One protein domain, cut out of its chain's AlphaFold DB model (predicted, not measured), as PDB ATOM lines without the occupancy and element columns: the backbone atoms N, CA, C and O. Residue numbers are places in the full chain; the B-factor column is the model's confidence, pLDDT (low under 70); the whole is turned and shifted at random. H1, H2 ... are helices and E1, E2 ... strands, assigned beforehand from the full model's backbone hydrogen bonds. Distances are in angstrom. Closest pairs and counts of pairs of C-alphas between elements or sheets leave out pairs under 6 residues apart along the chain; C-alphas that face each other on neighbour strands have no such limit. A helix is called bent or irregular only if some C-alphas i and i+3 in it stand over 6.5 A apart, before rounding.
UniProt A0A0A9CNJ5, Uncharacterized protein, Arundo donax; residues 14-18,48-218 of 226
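This is residues 14 to 18 and 48 to 218 of the 226 residues of an uncharacterized protein of Arundo donax (UniProt A0A0A9CNJ5). A twisted four-stranded sheet is covered on one face by the long helix H1 and by H3, making two layers, helices over one face of a sheet. H2 packs on H1, with E2 close to H2, while H5 and the long stretch 186 to 208 extend the body beyond the sheet. The printed part has 176 residues, under half in named elements, in the order E1 H1 H2 H3 E2 E3 H4 E4 H5 E5; the sheet order is E3 E1 E4 E5, mixed, and the class is mixed, helices and strands. It is compact, radius of gyration of the C-alphas 16.7 A, and spans 52 by 42 by 27 A.

Start at E1, residues 14 to 17, parallel to edge strand E3, residues 151 to 155 (N 16 and O 153, 2.9 A), and to E4, residues 173 to 178 (N 17 and O 174, 2.8 A). E4 is antiparallel to edge strand E5, residues 209 to 214; N 212 and O 175 are 2.8 A apart. The sheet is only just strongly twisted, its C-alphas up to 4.3 A off the best plane. H1, residues 74 to 92, is on the sheet over E4 and E5, height 7.3 A, along the strands; its closest C-alphas to E5 are Phe 75 and Ala 211, 4.9 A. H2, residues 106 to 114, touches residues 76 to 80 of H1 alone, closest C-alphas His 77 and Pro 106, 5.8 A, at a steep tilt of 53 degrees, opposite ways. H3, residues 123 to 132, is on the same face as H1, over E1, height 8.9 A; H1 and H3 only just touch, with 3 pairs of C-alphas within 8 A, closest Phe 75 and Phe 123, 7.5 A, made by residues 75 to 79 of H1 alone. E2, residues 135 to 138, pairs with no named strand; its closest C-alphas to H2 are Val 135 and Phe 109, 5.8 A. H4, residues 160 to 168, only grazes the sheet with residues 163 to 167; E3, H4 and E4 form a split strand-helix-strand unit, two same-way strands with E1 between them, its crossover right-handed. H5, residues 181 to 185, is not on the sheet and is irregular, only just: C-alphas 181 and 184 are 6.8 A apart. Every O i to N i+4 pair is within hydrogen-bond range in H1, H2 and H3, against 4 of 5 in H4 and 0 of 1 in H5, where 1 of 2 O i to N i+3 pairs is.

Find C-alpha 14, where E1 begins, at (-0.648, -22.299, 16.722). H1 starts at C-alpha 74 (-4.002, -10.684, 6.321) and runs 26.8 A. E4 is 16.2 A long and E5 15.0 A, ending at C-alpha 214 (0.762, -10.882, 18.667).

The farthest C-alphas, Pro 96 and Asp 204, are 52.9 A apart. Residues 19 to 47 are not printed; C-alphas 18 and 48 are 25.0 A apart across the cut. The links H1 to H2, E2 to E3 and H5 to E5 are long. Residues 185 to 191 stand free. Mean pLDDT of the printed part is 82.6; it is under 70 at residues 14 to 18, 48, 117 to 123 and 139 to 144.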
ATOM      1  N   VAL A  14      -0.253 -23.699  16.922       46.59
ATOM      2  CA  VAL A  14      -0.648 -22.299  16.722       46.59
ATOM      3  C   VAL A  14      -1.866 -22.022  17.593       46.59
ATOM      4  O   VAL A  14      -2.874 -22.719  17.486       46.59
ATOM      5  N   GLU A  15      -1.795 -21.028  18.472       43.41
ATOM      6  CA  GLU A  15      -2.994 -20.550  19.160       43.41
ATOM      7  C   GLU A  15      -3.649 -19.460  18.308       43.41
ATOM      8  O   GLU A  15      -2.998 -18.516  17.853       43.41
ATOM      9  N   SER A  16      -4.943 -19.624  18.044       34.72
ATOM     10  CA  SER A  16      -5.749 -18.650  17.313       34.72
ATOM     11  C   SER A  16      -6.846 -18.133  18.227       34.72
ATOM     12  O   SER A  16      -7.634 -18.916  18.761       34.72
ATOM     13  N   ILE A  17      -6.944 -16.823  18.361       37.03
ATOM     14  CA  ILE A  17      -8.084 -16.174  18.980       37.03
ATOM     15  C   ILE A  17      -9.076 -15.871  17.874       37.03
ATOM     16  O   ILE A  17      -8.801 -15.106  16.954       37.03
ATOM     17  N   THR A  18     -10.234 -16.502  17.965       32.44
ATOM     18  CA  THR A  18     -11.391 -16.181  17.140       32.44
ATOM     19  C   THR A  18     -12.411 -15.542  18.064       32.44
ATOM     20  O   THR A  18     -12.882 -16.205  18.989       32.44
ATOM     21  N   GLU A  48       7.986  -5.190  29.195       66.31
ATOM     22  CA  GLU A  48       8.356  -5.043  27.787       66.31
ATOM     23  C   GLU A  48       9.080  -6.281  27.252       66.31
ATOM     24  O   GLU A  48      10.263  -6.543  27.508       66.31
ATOM     25  N   LYS A  49       8.352  -7.065  26.460       76.31
ATOM     26  CA  LYS A  49       8.908  -8.221  25.771       76.31
ATOM     27  C   LYS A  49       8.366  -8.276  24.360       76.31
ATOM     28  O   LYS A  49       7.176  -8.468  24.165       76.31
ATOM     29  N   SER A  50       9.265  -8.163  23.388       83.69
ATOM     30  CA  SER A  50       8.968  -8.344  21.971       83.69
ATOM     31  C   SER A  50       9.979  -9.292  21.350       83.69
ATOM     32  O   SER A  50      11.190  -9.117  21.506       83.69
ATOM     33  N   TRP A  51       9.499 -10.285  20.604       88.69
ATOM     34  CA  TRP A  51      10.382 -11.193  19.869       88.69
ATOM     35  C   TRP A  51      11.059 -10.552  18.659       88.69
ATOM     36  O   TRP A  51      11.953 -11.166  18.081       88.69
ATOM     37  N   MET A  52      10.695  -9.315  18.302       85.31
ATOM     38  CA  MET A  52      11.441  -8.537  17.308       85.31
ATOM     39  C   MET A  52      12.850  -8.191  17.791       85.31
ATOM     40  O   MET A  52      13.782  -8.170  16.991       85.31
ATOM     41  N   THR A  53      13.012  -7.928  19.090       83.50
ATOM     42  CA  THR A  53      14.272  -7.442  19.672       83.50
ATOM     43  C   THR A  53      14.903  -8.447  20.633       83.50
ATOM     44  O   THR A  53      16.128  -8.520  20.744       83.50
ATOM     45  N   LYS A  54      14.095  -9.259  21.322       88.25
ATOM     46  CA  LYS A  54      14.574 -10.249  22.292       88.25
ATOM     47  C   LYS A  54      14.924 -11.577  21.619       88.25
ATOM     48  O   LYS A  54      14.341 -11.980  20.616       88.25
ATOM     49  N   ARG A  55      15.866 -12.298  22.228       90.56
ATOM     50  CA  ARG A  55      16.273 -13.647  21.812       90.56
ATOM     51  C   ARG A  55      15.639 -14.696  22.718       90.56
ATOM     52  O   ARG A  55      15.711 -14.581  23.937       90.56
ATOM     53  N   PHE A  56      15.074 -15.737  22.124       91.88
ATOM     54  CA  PHE A  56      14.565 -16.909  22.831       91.88
ATOM     55  C   PHE A  56      15.649 -17.993  22.826       91.88
ATOM     56  O   PHE A  56      16.087 -18.411  21.755       91.88
ATOM     57  N   HIS A  57      16.149 -18.391  24.003       92.06
ATOM     58  CA  HIS A  57      17.292 -19.317  24.133       92.06
ATOM     59  C   HIS A  57      18.508 -18.903  23.267       92.06
ATOM     60  O   HIS A  57      19.142 -19.714  22.593       92.06
ATOM     61  N   GLY A  58      18.802 -17.596  23.219       91.69
ATOM     62  CA  GLY A  58      19.893 -17.028  22.410       91.69
ATOM     63  C   GLY A  58      19.615 -16.929  20.899       91.69
ATOM     64  O   GLY A  58      20.420 -16.349  20.161       91.69
ATOM     65  N   GLN A  59      18.464 -17.417  20.424       93.00
ATOM     66  CA  GLN A  59      18.077 -17.414  19.011       93.00
ATOM     67  C   GLN A  59      17.019 -16.351  18.695       93.00
ATOM     68  O   GLN A  59      16.183 -16.009  19.527       93.00
ATOM     69  N   ASN A  60      17.045 -15.831  17.466       93.56
ATOM     70  CA  ASN A  60      15.967 -14.987  16.954       93.56
ATOM     71  C   ASN A  60      14.833 -15.876  16.424       93.56
ATOM     72  O   ASN A  60      15.050 -16.645  15.482       93.56
ATOM     73  N   ILE A  61      13.642 -15.740  17.009       93.81
ATOM     74  CA  ILE A  61      12.449 -16.488  16.599       93.81
ATOM     75  C   ILE A  61      11.467 -15.660  15.770       93.81
ATOM     76  O   ILE A  61      10.576 -16.242  15.164       93.81
ATOM     77  N   SER A  62      11.651 -14.340  15.652       92.75
ATOM     78  CA  SER A  62      10.773 -13.509  14.829       92.75
ATOM     79  C   SER A  62      11.086 -13.672  13.331       92.75
ATOM     80  O   SER A  62      12.255 -13.634  12.915       92.75
ATOM     81  N   PRO A  63      10.085 -13.945  12.479       91.19
ATOM     82  CA  PRO A  63      10.220 -13.890  11.037       91.19
ATOM     83  C   PRO A  63      10.312 -12.465  10.500       91.19
ATOM     84  O   PRO A  63      10.072 -11.478  11.183       91.19
ATOM     85  N   THR A  64      10.682 -12.363   9.229       89.12
ATOM     86  CA  THR A  64      10.631 -11.090   8.507       89.12
ATOM     87  C   THR A  64       9.179 -10.659   8.329       89.12
ATOM     88  O   THR A  64       8.366 -11.493   7.923       89.12
ATOM     89  N   ILE A  65       8.889  -9.374   8.533       88.31
ATOM     90  CA  ILE A  65       7.586  -8.778   8.209       88.31
ATOM     91  C   ILE A  65       7.266  -9.031   6.726       88.31
ATOM     92  O   ILE A  65       8.155  -8.980   5.871       88.31
ATOM     93  N   LYS A  66       6.005  -9.364   6.433       87.06
ATOM     94  CA  LYS A  66       5.513  -9.696   5.088       87.06
ATOM     95  C   LYS A  66       4.470  -8.669   4.653       87.06
ATOM     96  O   LYS A  66       3.731  -8.166   5.488       87.06
ATOM     97  N   ASN A  67       4.404  -8.399   3.352       87.94
ATOM     98  CA  ASN A  67       3.414  -7.503   2.760       87.94
ATOM     99  C   ASN A  67       2.341  -8.330   2.034       87.94
ATOM    100  O   ASN A  67       2.674  -9.081   1.118       87.94
ATOM    101  N   GLN A  68       1.079  -8.181   2.443       84.81
ATOM    102  CA  GLN A  68      -0.064  -8.871   1.832       84.81
ATOM    103  C   GLN A  68      -0.519  -8.266   0.491       84.81
ATOM    104  O   GLN A  68      -1.318  -8.873  -0.226       84.81
ATOM    105  N   GLY A  69      -0.027  -7.071   0.147       86.06
ATOM    106  CA  GLY A  69      -0.469  -6.294  -1.007       86.06
ATOM    107  C   GLY A  69      -1.955  -5.937  -0.929       86.06
ATOM    108  O   GLY A  69      -2.530  -5.825   0.148       86.06
ATOM    109  N   ASN A  70      -2.602  -5.824  -2.087       77.31
ATOM    110  CA  ASN A  70      -4.011  -5.412  -2.173       77.31
ATOM    111  C   ASN A  70      -4.998  -6.585  -2.042       77.31
ATOM    112  O   ASN A  70      -6.182  -6.442  -2.330       77.31
ATOM    113  N   ARG A  71      -4.525  -7.776  -1.657       74.81
ATOM    114  CA  ARG A  71      -5.385  -8.948  -1.456       74.81
ATOM    115  C   ARG A  71      -5.803  -9.008   0.008       74.81
ATOM    116  O   ARG A  71      -4.935  -8.946   0.881       74.81
ATOM    117  N   GLY A  72      -7.098  -9.207   0.273       78.75
ATOM    118  CA  GLY A  72      -7.662  -9.467   1.606       78.75
ATOM    119  C   GLY A  72      -7.161 -10.789   2.200       78.75
ATOM    120  O   GLY A  72      -7.882 -11.775   2.258       78.75
ATOM    121  N   SER A  73      -5.881 -10.835   2.572       85.81
ATOM    122  CA  SER A  73      -5.147 -12.064   2.901       85.81
ATOM    123  C   SER A  73      -4.320 -11.951   4.184       85.81
ATOM    124  O   SER A  73      -3.468 -12.807   4.446       85.81
ATOM    125  N   CYS A  74      -4.591 -10.921   4.996       86.75
ATOM    126  CA  CYS A  74      -4.002 -10.684   6.321       86.75
ATOM    127  C   CYS A  74      -3.995 -11.950   7.177       86.75
ATOM    128  O   CYS A  74      -2.994 -12.314   7.786       86.75
ATOM    129  N   PHE A  75      -5.094 -12.693   7.123       84.94
ATOM    130  CA  PHE A  75      -5.281 -13.932   7.849       84.94
ATOM    131  C   PHE A  75      -4.254 -15.017   7.491       84.94
ATOM    132  O   PHE A  75      -3.590 -15.554   8.380       84.94
ATOM    133  N   PHE A  76      -4.049 -15.297   6.202       87.56
ATOM    134  CA  PHE A  76      -3.029 -16.253   5.763       87.56
ATOM    135  C   PHE A  76      -1.629 -15.784   6.150       87.56
ATOM    136  O   PHE A  76      -0.811 -16.578   6.606       87.56
ATOM    137  N   HIS A  77      -1.354 -14.488   6.011       91.19
ATOM    138  CA  HIS A  77      -0.063 -13.924   6.385       91.19
ATOM    139  C   HIS A  77       0.216 -14.097   7.879       91.19
ATOM    140  O   HIS A  77       1.304 -14.554   8.230       91.19
ATOM    141  N   SER A  78      -0.769 -13.827   8.733       89.81
ATOM    142  CA  SER A  78      -0.661 -13.981  10.183       89.81
ATOM    143  C   SER A  78      -0.515 -15.443  10.610       89.81
ATOM    144  O   SER A  78       0.386 -15.763  11.383       89.81
ATOM    145  N   LEU A  79      -1.295 -16.369  10.042       88.56
ATOM    146  CA  LEU A  79      -1.115 -17.803  10.305       88.56
ATOM    147  C   LEU A  79       0.282 -18.294   9.933       88.56
ATOM    148  O   LEU A  79       0.926 -19.006  10.703       88.56
ATOM    149  N   ILE A  80       0.757 -17.911   8.750       90.44
ATOM    150  CA  ILE A  80       2.075 -18.317   8.287       90.44
ATOM    151  C   ILE A  80       3.176 -17.689   9.147       90.44
ATOM    152  O   ILE A  80       4.167 -18.352   9.450       90.44
ATOM    153  N   PHE A  81       3.018 -16.431   9.557       92.38
ATOM    154  CA  PHE A  81       3.963 -15.764  10.447       92.38
ATOM    155  C   PHE A  81       4.045 -16.474  11.806       92.38
ATOM    156  O   PHE A  81       5.143 -16.785  12.271       92.38
ATOM    157  N   ALA A  82       2.904 -16.836  12.398       90.31
ATOM    158  CA  ALA A  82       2.852 -17.633  13.619       90.31
ATOM    159  C   ALA A  82       3.489 -19.024  13.439       90.31
ATOM    160  O   ALA A  82       4.313 -19.438  14.252       90.31
ATOM    161  N   ALA A  83       3.195 -19.730  12.345       88.31
ATOM    162  CA  ALA A  83       3.813 -21.025  12.066       88.31
ATOM    163  C   ALA A  83       5.350 -20.932  11.952       88.31
ATOM    164  O   ALA A  83       6.064 -21.807  12.444       88.31
ATOM    165  N   GLU A  84       5.879 -19.860  11.349       90.88
ATOM    166  CA  GLU A  84       7.326 -19.614  11.282       90.88
ATOM    167  C   GLU A  84       7.939 -19.304  12.659       90.88
ATOM    168  O   GLU A  84       9.033 -19.802  12.945       90.88
ATOM    169  N   ILE A  85       7.262 -18.520  13.513       91.75
ATOM    170  CA  ILE A  85       7.709 -18.272  14.900       91.75
ATOM    171  C   ILE A  85       7.822 -19.589  15.649       91.75
ATOM    172  O   ILE A  85       8.869 -19.880  16.226       91.75
ATOM    173  N   GLU A  86       6.765 -20.395  15.625       88.62
ATOM    174  CA  GLU A  86       6.718 -21.644  16.373       88.62
ATOM    175  C   GLU A  86       7.797 -22.615  15.882       88.62
ATOM    176  O   GLU A  86       8.524 -23.202  16.681       88.62
ATOM    177  N   LEU A  87       8.015 -22.710  14.570       86.69
ATOM    178  CA  LEU A  87       9.090 -23.533  14.027       86.69
ATOM    179  C   LEU A  87      10.477 -23.077  14.507       86.69
ATOM    180  O   LEU A  87      11.337 -23.898  14.846       86.69
ATOM    181  N   LYS A  88      10.715 -21.762  14.543       90.75
ATOM    182  CA  LYS A  88      11.964 -21.202  15.068       90.75
ATOM    183  C   LYS A  88      12.090 -21.416  16.577       90.75
ATOM    184  O   LYS A  88      13.185 -21.741  17.035       90.75
ATOM    185  N   ARG A  89      10.995 -21.296  17.332       91.94
ATOM    186  CA  ARG A  89      10.928 -21.586  18.772       91.94
ATOM    187  C   ARG A  89      11.327 -23.030  19.056       91.94
ATOM    188  O   ARG A  89      12.192 -23.265  19.891       91.94
ATOM    189  N   GLN A  90      10.790 -23.986  18.302       87.88
ATOM    190  CA  GLN A  90      11.126 -25.406  18.436       87.88
ATOM    191  C   GLN A  90      12.599 -25.698  18.130       87.88
ATOM    192  O   GLN A  90      13.237 -26.481  18.830       87.88
ATOM    193  N   ALA A  91      13.176 -25.048  17.116       86.94
ATOM    194  CA  ALA A  91      14.611 -25.159  16.849       86.94
ATOM    195  C   ALA A  91      15.456 -24.599  18.011       86.94
ATOM    196  O   ALA A  91      16.466 -25.201  18.384       86.94
ATOM    197  N   ALA A  92      15.020 -23.489  18.610       91.75
ATOM    198  CA  ALA A  92      15.686 -22.851  19.740       91.75
ATOM    199  C   ALA A  92      15.572 -23.646  21.058       91.75
ATOM    200  O   ALA A  92      16.458 -23.530  21.897       91.75
ATOM    201  N   LEU A  93      14.536 -24.479  21.223       91.19
ATOM    202  CA  LEU A  93      14.360 -25.370  22.383       91.19
ATOM    203  C   LEU A  93      15.260 -26.616  22.369       91.19
ATOM    204  O   LEU A  93      15.324 -27.331  23.366       91.19
ATOM    205  N   ARG A  94      15.937 -26.915  21.255       91.12
ATOM    206  CA  ARG A  94      16.832 -28.079  21.174       91.12
ATOM    207  C   ARG A  94      18.065 -27.920  22.061       91.12
ATOM    208  O   ARG A  94      18.436 -26.816  22.447       91.12
ATOM    209  N   VAL A  95      18.741 -29.041  22.316       90.31
ATOM    210  CA  VAL A  95      20.006 -29.087  23.056       90.31
ATOM    211  C   VAL A  95      21.097 -29.655  22.132       90.31
ATOM    212  O   VAL A  95      21.052 -30.844  21.823       90.31
ATOM    213  N   PRO A  96      22.049 -28.835  21.639       90.56
ATOM    214  CA  PRO A  96      22.140 -27.379  21.807       90.56
ATOM    215  C   PRO A  96      21.088 -26.604  20.975       90.56
ATOM    216  O   PRO A  96      20.617 -27.128  19.958       90.56
ATOM    217  N   PRO A  97      20.749 -25.348  21.352       92.62
ATOM    218  CA  PRO A  97      19.806 -24.511  20.606       92.62
ATOM    219  C   PRO A  97      20.216 -24.323  19.144       92.62
ATOM    220  O   PRO A  97      21.363 -23.975  18.847       92.62
ATOM    221  N   ARG A  98      19.272 -24.505  18.215       88.94
ATOM    222  CA  ARG A  98      19.513 -24.396  16.768       88.94
ATOM    223  C   ARG A  98      18.783 -23.208  16.148       88.94
ATOM    224  O   ARG A  98      17.765 -22.733  16.642       88.94
ATOM    225  N   LYS A  99      19.298 -22.750  15.006       88.62
ATOM    226  CA  LYS A  99      18.647 -21.745  14.153       88.62
ATOM    227  C   LYS A  99      17.802 -22.441  13.096       88.62
ATOM    228  O   LYS A  99      18.272 -23.392  12.476       88.62
ATOM    229  N   SER A 100      16.620 -21.902  12.814       84.44
ATOM    230  CA  SER A 100      15.883 -22.229  11.594       84.44
ATOM    231  C   SER A 100      15.894 -21.049  10.627       84.44
ATOM    232  O   SER A 100      15.610 -19.911  11.007       84.44
ATOM    233  N   LYS A 101      16.225 -21.335   9.366       83.81
ATOM    234  CA  LYS A 101      16.116 -20.398   8.236       83.81
ATOM    235  C   LYS A 101      14.897 -20.689   7.358       83.81
ATOM    236  O   LYS A 101      14.755 -20.068   6.308       83.81
ATOM    237  N   MET A 102      14.063 -21.646   7.762       82.12
ATOM    238  CA  MET A 102      12.880 -22.026   7.006       82.12
ATOM    239  C   MET A 102      11.896 -20.863   6.964       82.12
ATOM    240  O   MET A 102      11.673 -20.182   7.968       82.12
ATOM    241  N   ARG A 103      11.338 -20.640   5.781       86.94
ATOM    242  CA  ARG A 103      10.252 -19.697   5.534       86.94
ATOM    243  C   ARG A 103       9.130 -20.450   4.844       86.94
ATOM    244  O   ARG A 103       9.361 -21.507   4.277       86.94
ATOM    245  N   PHE A 104       7.940 -19.898   4.853       87.38
ATOM    246  CA  PHE A 104       6.758 -20.433   4.201       87.38
ATOM    247  C   PHE A 104       6.213 -19.392   3.227       87.38
ATOM    248  O   PHE A 104       6.353 -18.184   3.457       87.38
ATOM    249  N   SER A 105       5.597 -19.866   2.145       87.12
ATOM    250  CA  SER A 105       4.997 -19.029   1.100       87.12
ATOM    251  C   SER A 105       3.507 -18.787   1.386       87.12
ATOM    252  O   SER A 105       2.706 -19.694   1.152       87.12
ATOM    253  N   PRO A 106       3.085 -17.589   1.858       87.88
ATOM    254  CA  PRO A 106       1.663 -17.303   2.047       87.88
ATOM    255  C   PRO A 106       0.904 -17.343   0.722       87.88
ATOM    256  O   PRO A 106      -0.201 -17.861   0.674       87.88
ATOM    257  N   ASN A 107       1.513 -16.868  -0.370       87.88
ATOM    258  CA  ASN A 107       0.878 -16.829  -1.688       87.88
ATOM    259  C   ASN A 107       0.561 -18.221  -2.237       87.88
ATOM    260  O   ASN A 107      -0.510 -18.420  -2.802       87.88
ATOM    261  N   GLU A 108       1.456 -19.196  -2.060       87.31
ATOM    262  CA  GLU A 108       1.149 -20.578  -2.444       87.31
ATOM    263  C   GLU A 108       0.022 -21.154  -1.590       87.31
ATOM    264  O   GLU A 108      -0.874 -21.795  -2.131       87.31
ATOM    265  N   PHE A 109       0.024 -20.870  -0.285       87.69
ATOM    266  CA  PHE A 109      -1.041 -21.314   0.608       87.69
ATOM    267  C   PHE A 109      -2.402 -20.703   0.237       87.69
ATOM    268  O   PHE A 109      -3.389 -21.424   0.144       87.69
ATOM    269  N   ILE A 110      -2.440 -19.404  -0.078       87.50
ATOM    270  CA  ILE A 110      -3.631 -18.694  -0.573       87.50
ATOM    271  C   ILE A 110      -4.135 -19.320  -1.877       87.50
ATOM    272  O   ILE A 110      -5.326 -19.583  -2.018       87.50
ATOM    273  N   ASN A 111      -3.237 -19.575  -2.832       87.56
ATOM    274  CA  ASN A 111      -3.609 -20.157  -4.122       87.56
ATOM    275  C   ASN A 111      -4.169 -21.575  -3.970       87.56
ATOM    276  O   ASN A 111      -5.058 -21.967  -4.721       87.56
ATOM    277  N   GLU A 112      -3.641 -22.363  -3.036       87.12
ATOM    278  CA  GLU A 112      -4.156 -23.701  -2.754       87.12
ATOM    279  C   GLU A 112      -5.493 -23.659  -2.023       87.12
ATOM    280  O   GLU A 112      -6.385 -24.412  -2.398       87.12
ATOM    281  N   TYR A 113      -5.668 -22.741  -1.068       85.12
ATOM    282  CA  TYR A 113      -6.948 -22.532  -0.397       85.12
ATOM    283  C   TYR A 113      -8.034 -22.125  -1.400       85.12
ATOM    284  O   TYR A 113      -9.121 -22.690  -1.403       85.12
ATOM    285  N   GLY A 114      -7.719 -21.206  -2.319       83.19
ATOM    286  CA  GLY A 114      -8.659 -20.758  -3.351       83.19
ATOM    287  C   GLY A 114      -9.119 -21.875  -4.295       83.19
ATOM    288  O   GLY A 114     -10.240 -21.831  -4.793       83.19
ATOM    289  N   LYS A 115      -8.304 -22.920  -4.504       84.00
ATOM    290  CA  LYS A 115      -8.712 -24.110  -5.275       84.00
ATOM    291  C   LYS A 115      -9.756 -24.964  -4.551       84.00
ATOM    292  O   LYS A 115     -10.409 -25.769  -5.205       84.00
ATOM    293  N   GLU A 116      -9.918 -24.809  -3.236       76.50
ATOM    294  CA  GLU A 116     -10.944 -25.512  -2.453       76.50
ATOM    295  C   GLU A 116     -12.334 -24.866  -2.573       76.50
ATOM    296  O   GLU A 116     -13.307 -25.422  -2.073       76.50
ATOM    297  N   GLY A 117     -12.446 -23.738  -3.288       60.06
ATOM    298  CA  GLY A 117     -13.723 -23.145  -3.683       60.06
ATOM    299  C   GLY A 117     -14.354 -22.194  -2.667       60.06
ATOM    300  O   GLY A 117     -15.461 -21.727  -2.918       60.06
ATOM    301  N   ASP A 118     -13.681 -21.875  -1.554       61.94
ATOM    302  CA  ASP A 118     -14.157 -20.855  -0.611       61.94
ATOM    303  C   ASP A 118     -13.551 -19.480  -0.967       61.94
ATOM    304  O   ASP A 118     -12.337 -19.290  -0.819       61.94
ATOM    305  N   PRO A 119     -14.355 -18.519  -1.462       55.16
ATOM    306  CA  PRO A 119     -13.862 -17.202  -1.850       55.16
ATOM    307  C   PRO A 119     -13.500 -16.330  -0.642       55.16
ATOM    308  O   PRO A 119     -12.752 -15.367  -0.807       55.16
ATOM    309  N   MET A 120     -14.000 -16.656   0.561       60.88
ATOM    310  CA  MET A 120     -13.796 -15.833   1.751       60.88
ATOM    311  C   MET A 120     -12.955 -16.575   2.802       60.88
ATOM    312  O   MET A 120     -13.327 -17.657   3.259       60.88
ATOM    313  N   PRO A 121     -11.801 -16.026   3.217       63.78
ATOM    314  CA  PRO A 121     -10.936 -16.695   4.176       63.78
ATOM    315  C   PRO A 121     -11.606 -16.813   5.547       63.78
ATOM    316  O   PRO A 121     -11.811 -15.822   6.243       63.78
ATOM    317  N   LYS A 122     -11.894 -18.047   5.968       67.62
ATOM    318  CA  LYS A 122     -12.393 -18.354   7.313       67.62
ATOM    319  C   LYS A 122     -11.280 -18.960   8.166       67.62
ATOM    320  O   LYS A 122     -10.498 -19.790   7.696       67.62
ATOM    321  N   PHE A 123     -11.255 -18.598   9.455       69.00
ATOM    322  CA  PHE A 123     -10.212 -19.039  10.390       69.00
ATOM    323  C   PHE A 123     -10.097 -20.566  10.488       69.00
ATOM    324  O   PHE A 123      -9.015 -21.135  10.349       69.00
ATOM    325  N   SER A 124     -11.231 -21.236  10.700       74.12
ATOM    326  CA  SER A 124     -11.273 -22.685  10.916       74.12
ATOM    327  C   SER A 124     -10.861 -23.493   9.670       74.12
ATOM    328  O   SER A 124      -9.963 -24.329   9.796       74.12
ATOM    329  N   PRO A 125     -11.397 -23.229   8.457       80.50
ATOM    330  CA  PRO A 125     -10.972 -23.925   7.242       80.50
ATOM    331  C   PRO A 125      -9.482 -23.793   6.921       80.50
ATOM    332  O   PRO A 125      -8.850 -24.807   6.632       80.50
ATOM    333  N   ALA A 126      -8.874 -22.605   7.019       80.50
ATOM    334  CA  ALA A 126      -7.450 -22.507   6.695       80.50
ATOM    335  C   ALA A 126      -6.559 -23.119   7.780       80.50
ATOM    336  O   ALA A 126      -5.538 -23.712   7.455       80.50
ATOM    337  N   LEU A 127      -6.935 -23.044   9.062       82.06
ATOM    338  CA  LEU A 127      -6.227 -23.780  10.117       82.06
ATOM    339  C   LEU A 127      -6.300 -25.293   9.888       82.06
ATOM    340  O   LEU A 127      -5.296 -25.992  10.040       82.06
ATOM    341  N   LYS A 128      -7.467 -25.797   9.472       84.00
ATOM    342  CA  LYS A 128      -7.650 -27.196   9.077       84.00
ATOM    343  C   LYS A 128      -6.771 -27.549   7.877       84.00
ATOM    344  O   LYS A 128      -6.033 -28.526   7.940       84.00
ATOM    345  N   MET A 129      -6.762 -26.721   6.836       86.06
ATOM    346  CA  MET A 129      -5.917 -26.910   5.656       86.06
ATOM    347  C   MET A 129      -4.423 -26.893   6.013       86.06
ATOM    348  O   MET A 129      -3.671 -27.761   5.579       86.06
ATOM    349  N   LEU A 130      -3.988 -25.964   6.864       83.94
ATOM    350  CA  LEU A 130      -2.607 -25.883   7.341       83.94
ATOM    351  C   LEU A 130      -2.217 -27.110   8.181       83.94
ATOM    352  O   LEU A 130      -1.052 -27.503   8.193       83.94
ATOM    353  N   LYS A 131      -3.170 -27.726   8.885       84.06
ATOM    354  CA  LYS A 131      -2.959 -28.960   9.652       84.06
ATOM    355  C   LYS A 131      -2.916 -30.206   8.760       84.06
ATOM    356  O   LYS A 131      -2.103 -31.092   8.990       84.06
ATOM    357  N   GLU A 132      -3.802 -30.297   7.774       86.50
ATOM    358  CA  GLU A 132      -4.002 -31.517   6.979       86.50
ATOM    359  C   GLU A 132      -3.133 -31.555   5.718       86.50
ATOM    360  O   GLU A 132      -2.570 -32.596   5.391       86.50
ATOM    361  N   LYS A 133      -3.003 -30.420   5.024       86.44
ATOM    362  CA  LYS A 133      -2.298 -30.296   3.736       86.44
ATOM    363  C   LYS A 133      -0.972 -29.551   3.857       86.44
ATOM    364  O   LYS A 133      -0.062 -29.794   3.069       86.44
ATOM    365  N   GLY A 134      -0.857 -28.673   4.853       84.50
ATOM    366  CA  GLY A 134       0.359 -27.921   5.140       84.50
ATOM    367  C   GLY A 134       0.653 -26.800   4.145       84.50
ATOM    368  O   GLY A 134      -0.113 -26.515   3.230       84.50
ATOM    369  N   VAL A 135       1.797 -26.148   4.340       86.44
ATOM    370  CA  VAL A 135       2.292 -25.048   3.501       86.44
ATOM    371  C   VAL A 135       3.668 -25.375   2.931       86.44
ATOM    372  O   VAL A 135       4.480 -26.039   3.572       86.44
ATOM    373  N   SER A 136       3.950 -24.907   1.718       85.38
ATOM    374  CA  SER A 136       5.268 -25.071   1.106       85.38
ATOM    375  C   SER A 136       6.335 -24.287   1.866       85.38
ATOM    376  O   SER A 136       6.176 -23.085   2.121       85.38
ATOM    377  N   ALA A 137       7.455 -24.944   2.165       81.81
ATOM    378  CA  ALA A 137       8.633 -24.256   2.669       81.81
ATOM    379  C   ALA A 137       9.506 -23.668   1.558       81.81
ATOM    380  O   ALA A 137       9.687 -24.234   0.482       81.81
ATOM    381  N   LEU A 138      10.095 -22.524   1.878       78.69
ATOM    382  CA  LEU A 138      11.049 -21.766   1.098       78.69
ATOM    383  C   LEU A 138      12.388 -21.744   1.847       78.69
ATOM    384  O   LEU A 138      12.447 -21.442   3.044       78.69
ATOM    385  N   GLY A 139      13.481 -22.000   1.132       67.69
ATOM    386  CA  GLY A 139      14.836 -21.816   1.650       67.69
ATOM    387  C   GLY A 139      15.895 -22.603   0.883       67.69
ATOM    388  O   GLY A 139      15.612 -23.626   0.265       67.69
ATOM    389  N   LYS A 140      17.146 -22.127   0.937       61.72
ATOM    390  CA  LYS A 140      18.301 -22.888   0.437       61.72
ATOM    391  C   LYS A 140      18.504 -24.110   1.340       61.72
ATOM    392  O   LYS A 140      18.584 -23.943   2.555       61.72
ATOM    393  N   ASN A 141      18.597 -25.300   0.747       63.12
ATOM    394  CA  ASN A 141      18.749 -26.594   1.434       63.12
ATOM    395  C   ASN A 141      17.564 -26.999   2.329       63.12
ATOM    396  O   ASN A 141      17.729 -27.814   3.236       63.12
ATOM    397  N   VAL A 142      16.377 -26.438   2.090       66.19
ATOM    398  CA  VAL A 142      15.144 -26.941   2.702       66.19
ATOM    399  C   VAL A 142      14.589 -28.036   1.800       66.19
ATOM    400  O   VAL A 142      14.516 -27.860   0.583       66.19
ATOM    401  N   GLU A 143      14.237 -29.176   2.390       64.12
ATOM    402  CA  GLU A 143      13.577 -30.261   1.671       64.12
ATOM    403  C   GLU A 143      12.271 -29.729   1.068       64.12
ATOM    404  O   GLU A 143      11.465 -29.099   1.758       64.12
ATOM    405  N   ARG A 144      12.083 -29.919  -0.243       66.56
ATOM    406  CA  ARG A 144      10.841 -29.505  -0.901       66.56
ATOM    407  C   ARG A 144       9.717 -30.369  -0.345       66.56
ATOM    408  O   ARG A 144       9.687 -31.570  -0.584       66.56
ATOM    409  N   GLY A 145       8.803 -29.749   0.386       71.19
ATOM    410  CA  GLY A 145       7.711 -30.450   1.035       71.19
ATOM    411  C   GLY A 145       6.679 -29.496   1.614       71.19
ATOM    412  O   GLY A 145       6.903 -28.285   1.727       71.19
ATOM    413  N   LYS A 146       5.532 -30.075   1.965       82.19
ATOM    414  CA  LYS A 146       4.491 -29.403   2.731       82.19
ATOM    415  C   LYS A 146       4.761 -29.576   4.217       82.19
ATOM    416  O   LYS A 146       5.056 -30.674   4.679       82.19
ATOM    417  N   TYR A 147       4.643 -28.481   4.950       81.00
ATOM    418  CA  TYR A 147       4.813 -28.441   6.392       81.00
ATOM    419  C   TYR A 147       3.465 -28.206   7.044       81.00
ATOM    420  O   TYR A 147       2.833 -27.169   6.837       81.00
ATOM    421  N   CYS A 148       3.037 -29.190   7.823       82.31
ATOM    422  CA  CYS A 148       1.780 -29.140   8.547       82.31
ATOM    423  C   CYS A 148       1.991 -28.620   9.965       82.31
ATOM    424  O   CYS A 148       2.981 -28.956  10.624       82.31
ATOM    425  N   ILE A 149       1.016 -27.867  10.468       79.00
ATOM    426  CA  ILE A 149       0.895 -27.694  11.916       79.00
ATOM    427  C   ILE A 149       0.343 -28.978  12.528       79.00
ATOM    428  O   ILE A 149      -0.453 -29.682  11.914       79.00
ATOM    429  N   LYS A 150       0.732 -29.293  13.762       72.12
ATOM    430  CA  LYS A 150       0.178 -30.462  14.462       72.12
ATOM    431  C   LYS A 150      -1.240 -30.225  14.940       72.12
ATOM    432  O   LYS A 150      -2.062 -31.138  14.984       72.12
ATOM    433  N   GLY A 151      -1.511 -28.998  15.351       75.50
ATOM    434  CA  GLY A 151      -2.791 -28.625  15.901       75.50
ATOM    435  C   GLY A 151      -2.843 -27.148  16.204       75.50
ATOM    436  O   GLY A 151      -1.847 -26.427  16.127       75.50
ATOM    437  N   TYR A 152      -4.037 -26.722  16.563       79.19
ATOM    438  CA  TYR A 152      -4.307 -25.366  16.970       79.19
ATOM    439  C   TYR A 152      -5.295 -25.382  18.124       79.19
ATOM    440  O   TYR A 152      -6.095 -26.312  18.260       79.19
ATOM    441  N   LYS A 153      -5.225 -24.353  18.962       78.88
ATOM    442  CA  LYS A 153      -6.240 -24.090  19.979       78.88
ATOM    443  C   LYS A 153      -6.962 -22.818  19.587       78.88
ATOM    444  O   LYS A 153      -6.337 -21.766  19.485       78.88
ATOM    445  N   SER A 154      -8.263 -22.943  19.348       75.44
ATOM    446  CA  SER A 154      -9.142 -21.794  19.173       75.44
ATOM    447  C   SER A 154      -9.660 -21.367  20.539       75.44
ATOM    448  O   SER A 154     -10.182 -22.190  21.294       75.44
ATOM    449  N   ARG A 155      -9.470 -20.091  20.867       76.00
ATOM    450  CA  ARG A 155      -9.994 -19.463  22.080       76.00
ATOM    451  C   ARG A 155     -10.765 -18.200  21.705       76.00
ATOM    452  O   ARG A 155     -10.523 -17.605  20.659       76.00
ATOM    453  N   SER A 156     -11.685 -17.800  22.567       75.88
ATOM    454  CA  SER A 156     -12.442 -16.549  22.475       75.88
ATOM    455  C   SER A 156     -12.390 -15.854  23.831       75.88
ATOM    456  O   SER A 156     -12.281 -16.538  24.846       75.88
ATOM    457  N   ASN A 157     -12.501 -14.524  23.851       72.94
ATOM    458  CA  ASN A 157     -12.588 -13.719  25.079       72.94
ATOM    459  C   ASN A 157     -11.407 -13.931  26.045       72.94
ATOM    460  O   ASN A 157     -11.596 -14.040  27.252       72.94
ATOM    461  N   MET A 158     -10.186 -14.028  25.510       75.31
ATOM    462  CA  MET A 158      -8.985 -14.160  26.337       75.31
ATOM    463  C   MET A 158      -8.647 -12.835  27.017       75.31
ATOM    464  O   MET A 158      -8.613 -11.789  26.373       75.31
ATOM    465  N   SER A 159      -8.323 -12.898  28.305       80.62
ATOM    466  CA  SER A 159      -7.759 -11.769  29.041       80.62
ATOM    467  C   SER A 159      -6.334 -11.450  28.578       80.62
ATOM    468  O   SER A 159      -5.609 -12.310  28.069       80.62
ATOM    469  N   PHE A 160      -5.872 -10.224  28.838       80.75
ATOM    470  CA  PHE A 160      -4.490  -9.828  28.553       80.75
ATOM    471  C   PHE A 160      -3.464 -10.779  29.188       80.75
ATOM    472  O   PHE A 160      -2.479 -11.144  28.551       80.75
ATOM    473  N   LYS A 161      -3.711 -11.244  30.421       80.75
ATOM    474  CA  LYS A 161      -2.838 -12.206  31.110       80.75
ATOM    475  C   LYS A 161      -2.738 -13.528  30.346       80.75
ATOM    476  O   LYS A 161      -1.645 -14.067  30.193       80.75
ATOM    477  N   GLU A 162      -3.859 -14.029  29.835       82.25
ATOM    478  CA  GLU A 162      -3.899 -15.267  29.048       82.25
ATOM    479  C   GLU A 162      -3.208 -15.133  27.686       82.25
ATOM    480  O   GLU A 162      -2.736 -16.135  27.160       82.25
ATOM    481  N   ILE A 163      -3.117 -13.920  27.132       83.38
ATOM    482  CA  ILE A 163      -2.381 -13.627  25.890       83.38
ATOM    483  C   ILE A 163      -0.883 -13.435  26.173       83.38
ATOM    484  O   ILE A 163      -0.024 -13.954  25.455       83.38
ATOM    485  N   LYS A 164      -0.549 -12.708  27.242       85.12
ATOM    486  CA  LYS A 164       0.826 -12.352  27.611       85.12
ATOM    487  C   LYS A 164       1.670 -13.579  27.949       85.12
ATOM    488  O   LYS A 164       2.825 -13.646  27.530       85.12
ATOM    489  N   GLU A 165       1.124 -14.549  28.679       86.00
ATOM    490  CA  GLU A 165       1.895 -15.715  29.132       86.00
ATOM    491  C   GLU A 165       2.416 -16.605  27.983       86.00
ATOM    492  O   GLU A 165       3.630 -16.836  27.932       86.00
ATOM    493  N   PRO A 166       1.597 -17.044  27.005       87.38
ATOM    494  CA  PRO A 166       2.103 -17.778  25.843       87.38
ATOM    495  C   PRO A 166       3.153 -16.985  25.058       87.38
ATOM    496  O   PRO A 166       4.225 -17.509  24.739       87.38
ATOM    497  N   ILE A 167       2.909 -15.688  24.830       88.88
ATOM    498  CA  ILE A 167       3.860 -14.817  24.134       88.88
ATOM    499  C   ILE A 167       5.188 -14.765  24.893       88.88
ATOM    500  O   ILE A 167       6.242 -14.907  24.274       88.88
ATOM    501  N   ARG A 168       5.193 -14.651  26.230       87.62
ATOM    502  CA  ARG A 168       6.429 -14.682  27.037       87.62
ATOM    503  C   ARG A 168       7.229 -15.970  26.851       87.62
ATOM    504  O   ARG A 168       8.453 -15.927  27.011       87.62
ATOM    505  N   GLN A 169       6.586 -17.072  26.485       89.38
ATOM    506  CA  GLN A 169       7.208 -18.374  26.229       89.38
ATOM    507  C   GLN A 169       7.598 -18.589  24.756       89.38
ATOM    508  O   GLN A 169       8.024 -19.680  24.378       89.38
ATOM    509  N   GLY A 170       7.475 -17.557  23.917       87.94
ATOM    510  CA  GLY A 170       7.779 -17.631  22.490       87.94
ATOM    511  C   GLY A 170       6.632 -18.174  21.647       87.94
ATOM    512  O   GLY A 170       6.812 -18.316  20.441       87.94
ATOM    513  N   MET A 171       5.484 -18.495  22.252       88.31
ATOM    514  CA  MET A 171       4.336 -19.039  21.537       88.31
ATOM    515  C   MET A 171       3.556 -17.898  20.872       88.31
ATOM    516  O   MET A 171       3.113 -16.979  21.564       88.31
ATOM    517  N   PRO A 172       3.403 -17.920  19.540       84.19
ATOM    518  CA  PRO A 172       2.690 -16.879  18.820       84.19
ATOM    519  C   PRO A 172       1.179 -17.039  18.986       84.19
ATOM    520  O   PRO A 172       0.658 -18.157  18.988       84.19
ATOM    521  N   ILE A 173       0.481 -15.908  19.048       88.12
ATOM    522  CA  ILE A 173      -0.980 -15.857  19.061       88.12
ATOM    523  C   ILE A 173      -1.443 -15.091  17.828       88.12
ATOM    524  O   ILE A 173      -1.029 -13.954  17.611       88.12
ATOM    525  N   VAL A 174      -2.314 -15.699  17.028       87.19
ATOM    526  CA  VAL A 174      -2.993 -15.013  15.921       87.19
ATOM    527  C   VAL A 174      -4.350 -14.533  16.408       87.19
ATOM    528  O   VAL A 174      -5.082 -15.318  17.000       87.19
ATOM    529  N   GLY A 175      -4.715 -13.283  16.143       84.88
ATOM    530  CA  GLY A 175      -6.045 -12.770  16.473       84.88
ATOM    531  C   GLY A 175      -6.512 -11.688  15.511       84.88
ATOM    532  O   GLY A 175      -5.769 -11.278  14.621       84.88
ATOM    533  N   GLY A 176      -7.765 -11.273  15.671       84.44
ATOM    534  CA  GLY A 176      -8.356 -10.160  14.935       84.44
ATOM    535  C   GLY A 176      -8.304  -8.865  15.740       84.44
ATOM    536  O   GLY A 176      -8.471  -8.890  16.957       84.44
ATOM    537  N   ILE A 177      -8.092  -7.754  15.046       85.88
ATOM    538  CA  ILE A 177      -8.327  -6.397  15.543       85.88
ATOM    539  C   ILE A 177      -9.385  -5.733  14.664       85.88
ATOM    540  O   ILE A 177      -9.443  -6.017  13.467       85.88
ATOM    541  N   PHE A 178     -10.219  -4.872  15.240       86.31
ATOM    542  CA  PHE A 178     -11.136  -4.042  14.461       86.31
ATOM    543  C   PHE A 178     -10.437  -2.774  13.989       86.31
ATOM    544  O   PHE A 178      -9.538  -2.262  14.660       86.31
ATOM    545  N   MET A 179     -10.849  -2.299  12.820       86.88
ATOM    546  CA  MET A 179     -10.325  -1.082  12.217       86.88
ATOM    547  C   MET A 179     -11.393   0.011  12.246       86.88
ATOM    548  O   MET A 179     -12.545  -0.222  11.878       86.88
ATOM    549  N   ASP A 180     -10.992   1.196  12.673       90.75
ATOM    550  CA  ASP A 180     -11.706   2.449  12.461       90.75
ATOM    551  C   ASP A 180     -10.969   3.307  11.419       90.75
ATOM    552  O   ASP A 180      -9.932   2.909  10.874       90.75
ATOM    553  N   GLU A 181     -11.525   4.477  11.114       88.94
ATOM    554  CA  GLU A 181     -10.931   5.450  10.187       88.94
ATOM    555  C   GLU A 181      -9.486   5.839  10.562       88.94
ATOM    556  O   GLU A 181      -8.646   6.030   9.679       88.94
ATOM    557  N   GLY A 182      -9.164   5.882  11.859       88.38
ATOM    558  CA  GLY A 182      -7.852   6.268  12.378       88.38
ATOM    559  C   GLY A 182      -6.787   5.178  12.265       88.38
ATOM    560  O   GLY A 182      -5.598   5.484  12.327       88.38
ATOM    561  N   PHE A 183      -7.162   3.914  12.031       88.19
ATOM    562  CA  PHE A 183      -6.208   2.799  11.958       88.19
ATOM    563  C   PHE A 183      -5.092   3.018  10.921       88.19
ATOM    564  O   PHE A 183      -3.949   2.615  11.135       88.19
ATOM    565  N   THR A 184      -5.407   3.662   9.793       84.12
ATOM    566  CA  THR A 184      -4.427   3.915   8.719       84.12
ATOM    567  C   THR A 184      -3.453   5.055   9.018       84.12
ATOM    568  O   THR A 184      -2.421   5.162   8.355       84.12
ATOM    569  N   GLU A 185      -3.751   5.870  10.029       87.56
ATOM    570  CA  GLU A 185      -2.960   7.035  10.430       87.56
ATOM    571  C   GLU A 185      -1.977   6.714  11.565       87.56
ATOM    572  O   GLU A 185      -1.083   7.508  11.856       87.56
ATOM    573  N   VAL A 186      -2.106   5.533  12.184       86.56
ATOM    574  CA  VAL A 186      -1.274   5.092  13.311       86.56
ATOM    575  C   VAL A 186       0.195   4.996  12.893       86.56
ATOM    576  O   VAL A 186       0.578   4.190  12.037       86.56
ATOM    577  N   GLY A 187       1.049   5.790  13.537       85.62
ATOM    578  CA  GLY A 187       2.485   5.763  13.322       85.62
ATOM    579  C   GLY A 187       3.182   4.592  14.035       85.62
ATOM    580  O   GLY A 187       2.649   3.995  14.968       85.62
ATOM    581  N   PRO A 188       4.444   4.274  13.676       78.69
ATOM    582  CA  PRO A 188       5.193   3.151  14.261       78.69
ATOM    583  C   PRO A 188       5.453   3.224  15.775       78.69
ATOM    584  O   PRO A 188       5.956   2.256  16.346       78.69
ATOM    585  N   LYS A 189       5.216   4.382  16.401       80.25
ATOM    586  CA  LYS A 189       5.430   4.630  17.835       80.25
ATOM    587  C   LYS A 189       4.125   4.824  18.605       80.25
ATOM    588  O   LYS A 189       4.176   4.943  19.827       80.25
ATOM    589  N   ASP A 190       3.001   4.847  17.903       83.31
ATOM    590  CA  ASP A 190       1.709   5.156  18.487       83.31
ATOM    591  C   ASP A 190       1.020   3.868  18.942       83.31
ATOM    592  O   ASP A 190       1.245   2.781  18.397       83.31
ATOM    593  N   ILE A 191       0.185   3.987  19.972       85.44
ATOM    594  CA  ILE A 191      -0.717   2.914  20.375       85.44
ATOM    595  C   ILE A 191      -2.044   3.178  19.687       85.44
ATOM    596  O   ILE A 191      -2.688   4.191  19.941       85.44
ATOM    597  N   TYR A 192      -2.440   2.249  18.828       87.81
ATOM    598  CA  TYR A 192      -3.785   2.240  18.285       87.81
ATOM    599  C   TYR A 192      -4.787   1.882  19.385       87.81
ATOM    600  O   TYR A 192      -4.656   0.828  20.014       87.81
ATOM    601  N   ASP A 193      -5.778   2.747  19.574       87.12
ATOM    602  CA  ASP A 193      -6.950   2.499  20.403       87.12
ATOM    603  C   ASP A 193      -8.192   2.596  19.521       87.12
ATOM    604  O   ASP A 193      -8.346   3.550  18.762       87.12
ATOM    605  N   TYR A 194      -9.028   1.566  19.576       86.75
ATOM    606  CA  TYR A 194     -10.127   1.388  18.642       86.75
ATOM    607  C   TYR A 194     -11.362   2.179  19.084       86.75
ATOM    608  O   TYR A 194     -11.902   1.931  20.163       86.75
ATOM    609  N   ASP A 195     -11.860   3.057  18.215       86.38
ATOM    610  CA  ASP A 195     -13.084   3.829  18.417       86.38
ATOM    611  C   ASP A 195     -14.271   3.179  17.675       86.38
ATOM    612  O   ASP A 195     -14.405   3.317  16.452       86.38
ATOM    613  N   PRO A 196     -15.197   2.500  18.383       87.69
ATOM    614  CA  PRO A 196     -16.348   1.863  17.752       87.69
ATOM    615  C   PRO A 196     -17.310   2.856  17.090       87.69
ATOM    616  O   PRO A 196     -18.097   2.448  16.240       87.69
ATOM    617  N   THR A 197     -17.259   4.147  17.439       89.00
ATOM    618  CA  THR A 197     -18.106   5.175  16.812       89.00
ATOM    619  C   THR A 197     -17.619   5.576  15.419       89.00
ATOM    620  O   THR A 197     -18.394   6.123  14.638       89.00
ATOM    621  N   LYS A 198     -16.361   5.251  15.091       89.81
ATOM    622  CA  LYS A 198     -15.713   5.494  13.791       89.81
ATOM    623  C   LYS A 198     -15.362   4.191  13.074       89.81
ATOM    624  O   LYS A 198     -14.458   4.152  12.239       89.81
ATOM    625  N   ALA A 199     -16.039   3.104  13.438       90.19
ATOM    626  CA  ALA A 199     -15.777   1.785  12.893       90.19
ATOM    627  C   ALA A 199     -15.883   1.785  11.363       90.19
ATOM    628  O   ALA A 199     -16.866   2.261  10.796       90.19
ATOM    629  N   LEU A 200     -14.906   1.171  10.697       88.31
ATOM    630  CA  LEU A 200     -15.080   0.790   9.303       88.31
ATOM    631  C   LEU A 200     -16.078  -0.366   9.257       88.31
ATOM    632  O   LEU A 200     -15.936  -1.327  10.017       88.31
ATOM    633  N   LEU A 201     -17.062  -0.287   8.362       88.31
ATOM    634  CA  LEU A 201     -18.121  -1.286   8.236       88.31
ATOM    635  C   LEU A 201     -18.031  -2.048   6.909       88.31
ATOM    636  O   LEU A 201     -17.614  -1.506   5.883       88.31
ATOM    637  N   THR A 202     -18.410  -3.323   6.932       83.56
ATOM    638  CA  THR A 202     -18.656  -4.135   5.739       83.56
ATOM    639  C   THR A 202     -19.970  -3.714   5.076       83.56
ATOM    640  O   THR A 202     -20.755  -2.958   5.645       83.56
ATOM    641  N   GLU A 203     -20.245  -4.239   3.878       81.81
ATOM    642  CA  GLU A 203     -21.528  -4.016   3.189       81.81
ATOM    643  C   GLU A 203     -22.737  -4.475   4.024       81.81
ATOM    644  O   GLU A 203     -23.802  -3.870   3.948       81.81
ATOM    645  N   ASP A 204     -22.547  -5.491   4.870       83.88
ATOM    646  CA  ASP A 204     -23.569  -6.022   5.779       83.88
ATOM    647  C   ASP A 204     -23.698  -5.216   7.091       83.88
ATOM    648  O   ASP A 204     -24.497  -5.568   7.956       83.88
ATOM    649  N   GLY A 205     -22.919  -4.140   7.263       84.62
ATOM    650  CA  GLY A 205     -22.921  -3.305   8.469       84.62
ATOM    651  C   GLY A 205     -22.104  -3.866   9.639       84.62
ATOM    652  O   GLY A 205     -22.196  -3.347  10.748       84.62
ATOM    653  N   GLU A 206     -21.300  -4.905   9.410       84.06
ATOM    654  CA  GLU A 206     -20.424  -5.503  10.424       84.06
ATOM    655  C   GLU A 206     -19.085  -4.768  10.503       84.06
ATOM    656  O   GLU A 206     -18.606  -4.215   9.518       84.06
ATOM    657  N   HIS A 207     -18.421  -4.794  11.655       85.31
ATOM    658  CA  HIS A 207     -17.141  -4.105  11.819       85.31
ATOM    659  C   HIS A 207     -16.028  -4.800  11.017       85.31
ATOM    660  O   HIS A 207     -15.838  -6.018  11.099       85.31
ATOM    661  N   VAL A 208     -15.238  -4.028  10.269       83.75
ATOM    662  CA  VAL A 208     -14.130  -4.561   9.472       83.75
ATOM    663  C   VAL A 208     -12.997  -5.010  10.397       83.75
ATOM    664  O   VAL A 208     -12.429  -4.230  11.164       83.75
ATOM    665  N   GLY A 209     -12.642  -6.292  10.296       84.94
ATOM    666  CA  GLY A 209     -11.551  -6.905  11.049       84.94
ATOM    667  C   GLY A 209     -10.274  -7.108  10.228       84.94
ATOM    668  O   GLY A 209     -10.311  -7.371   9.025       84.94
ATOM    669  N   HIS A 210      -9.125  -7.070  10.901       86.44
ATOM    670  CA  HIS A 210      -7.818  -7.404  10.345       86.44
ATOM    671  C   HIS A 210      -7.103  -8.433  11.223       86.44
ATOM    672  O   HIS A 210      -7.022  -8.287  12.439       86.44
ATOM    673  N   ALA A 211      -6.573  -9.494  10.617       87.12
ATOM    674  CA  ALA A 211      -5.878 -10.539  11.357       87.12
ATOM    675  C   ALA A 211      -4.390 -10.211  11.525       87.12
ATOM    676  O   ALA A 211      -3.681 -10.016  10.537       87.12
ATOM    677  N   VAL A 212      -3.897 -10.257  12.760       89.38
ATOM    678  CA  VAL A 212      -2.510  -9.959  13.148       89.38
ATOM    679  C   VAL A 212      -1.902 -11.097  13.970       89.38
ATOM    680  O   VAL A 212      -2.609 -11.973  14.472       89.38
ATOM    681  N   THR A 213      -0.575 -11.090  14.125       91.12
ATOM    682  CA  THR A 213       0.125 -11.973  15.072       91.12
ATOM    683  C   THR A 213       0.674 -11.157  16.233       91.12
ATOM    684  O   THR A 213       1.533 -10.298  16.040       91.12
ATOM    685  N   PHE A 214       0.225 -11.460  17.446       89.75
ATOM    686  CA  PHE A 214       0.762 -10.882  18.667       89.75
ATOM    687  C   PHE A 214       2.084 -11.568  19.026       89.75
ATOM    688  O   PHE A 214       2.157 -12.790  19.183       89.75
ATOM    689  N   ILE A 215       3.146 -10.769  19.138       88.94
ATOM    690  CA  ILE A 215       4.525 -11.241  19.367       88.94
ATOM    691  C   ILE A 215       5.209 -10.574  20.555       88.94
ATOM    692  O   ILE A 215       6.400 -10.790  20.802       88.94
ATOM    693  N   GLY A 216       4.472  -9.729  21.262       88.44
ATOM    694  CA  GLY A 216       4.983  -8.990  22.391       88.44
ATOM    695  C   GLY A 216       3.919  -8.181  23.104       88.44
ATOM    696  O   GLY A 216       2.779  -8.090  22.656       88.44
ATOM    697  N   SER A 217       4.332  -7.606  24.223       86.19
ATOM    698  CA  SER A 217       3.569  -6.664  25.034       86.19
ATOM    699  C   SER A 217       4.534  -5.678  25.678       86.19
ATOM    700  O   SER A 217       5.706  -6.008  25.882       86.19
ATOM    701  N   GLY A 218       4.038  -4.506  26.051       82.06
ATOM    702  CA  GLY A 218       4.774  -3.512  26.819       82.06
ATOM    703  C   GLY A 218       3.818  -2.514  27.454       82.06
ATOM    704  O   GLY A 218       2.604  -2.659  27.328       82.06
TER     705      GLY A 218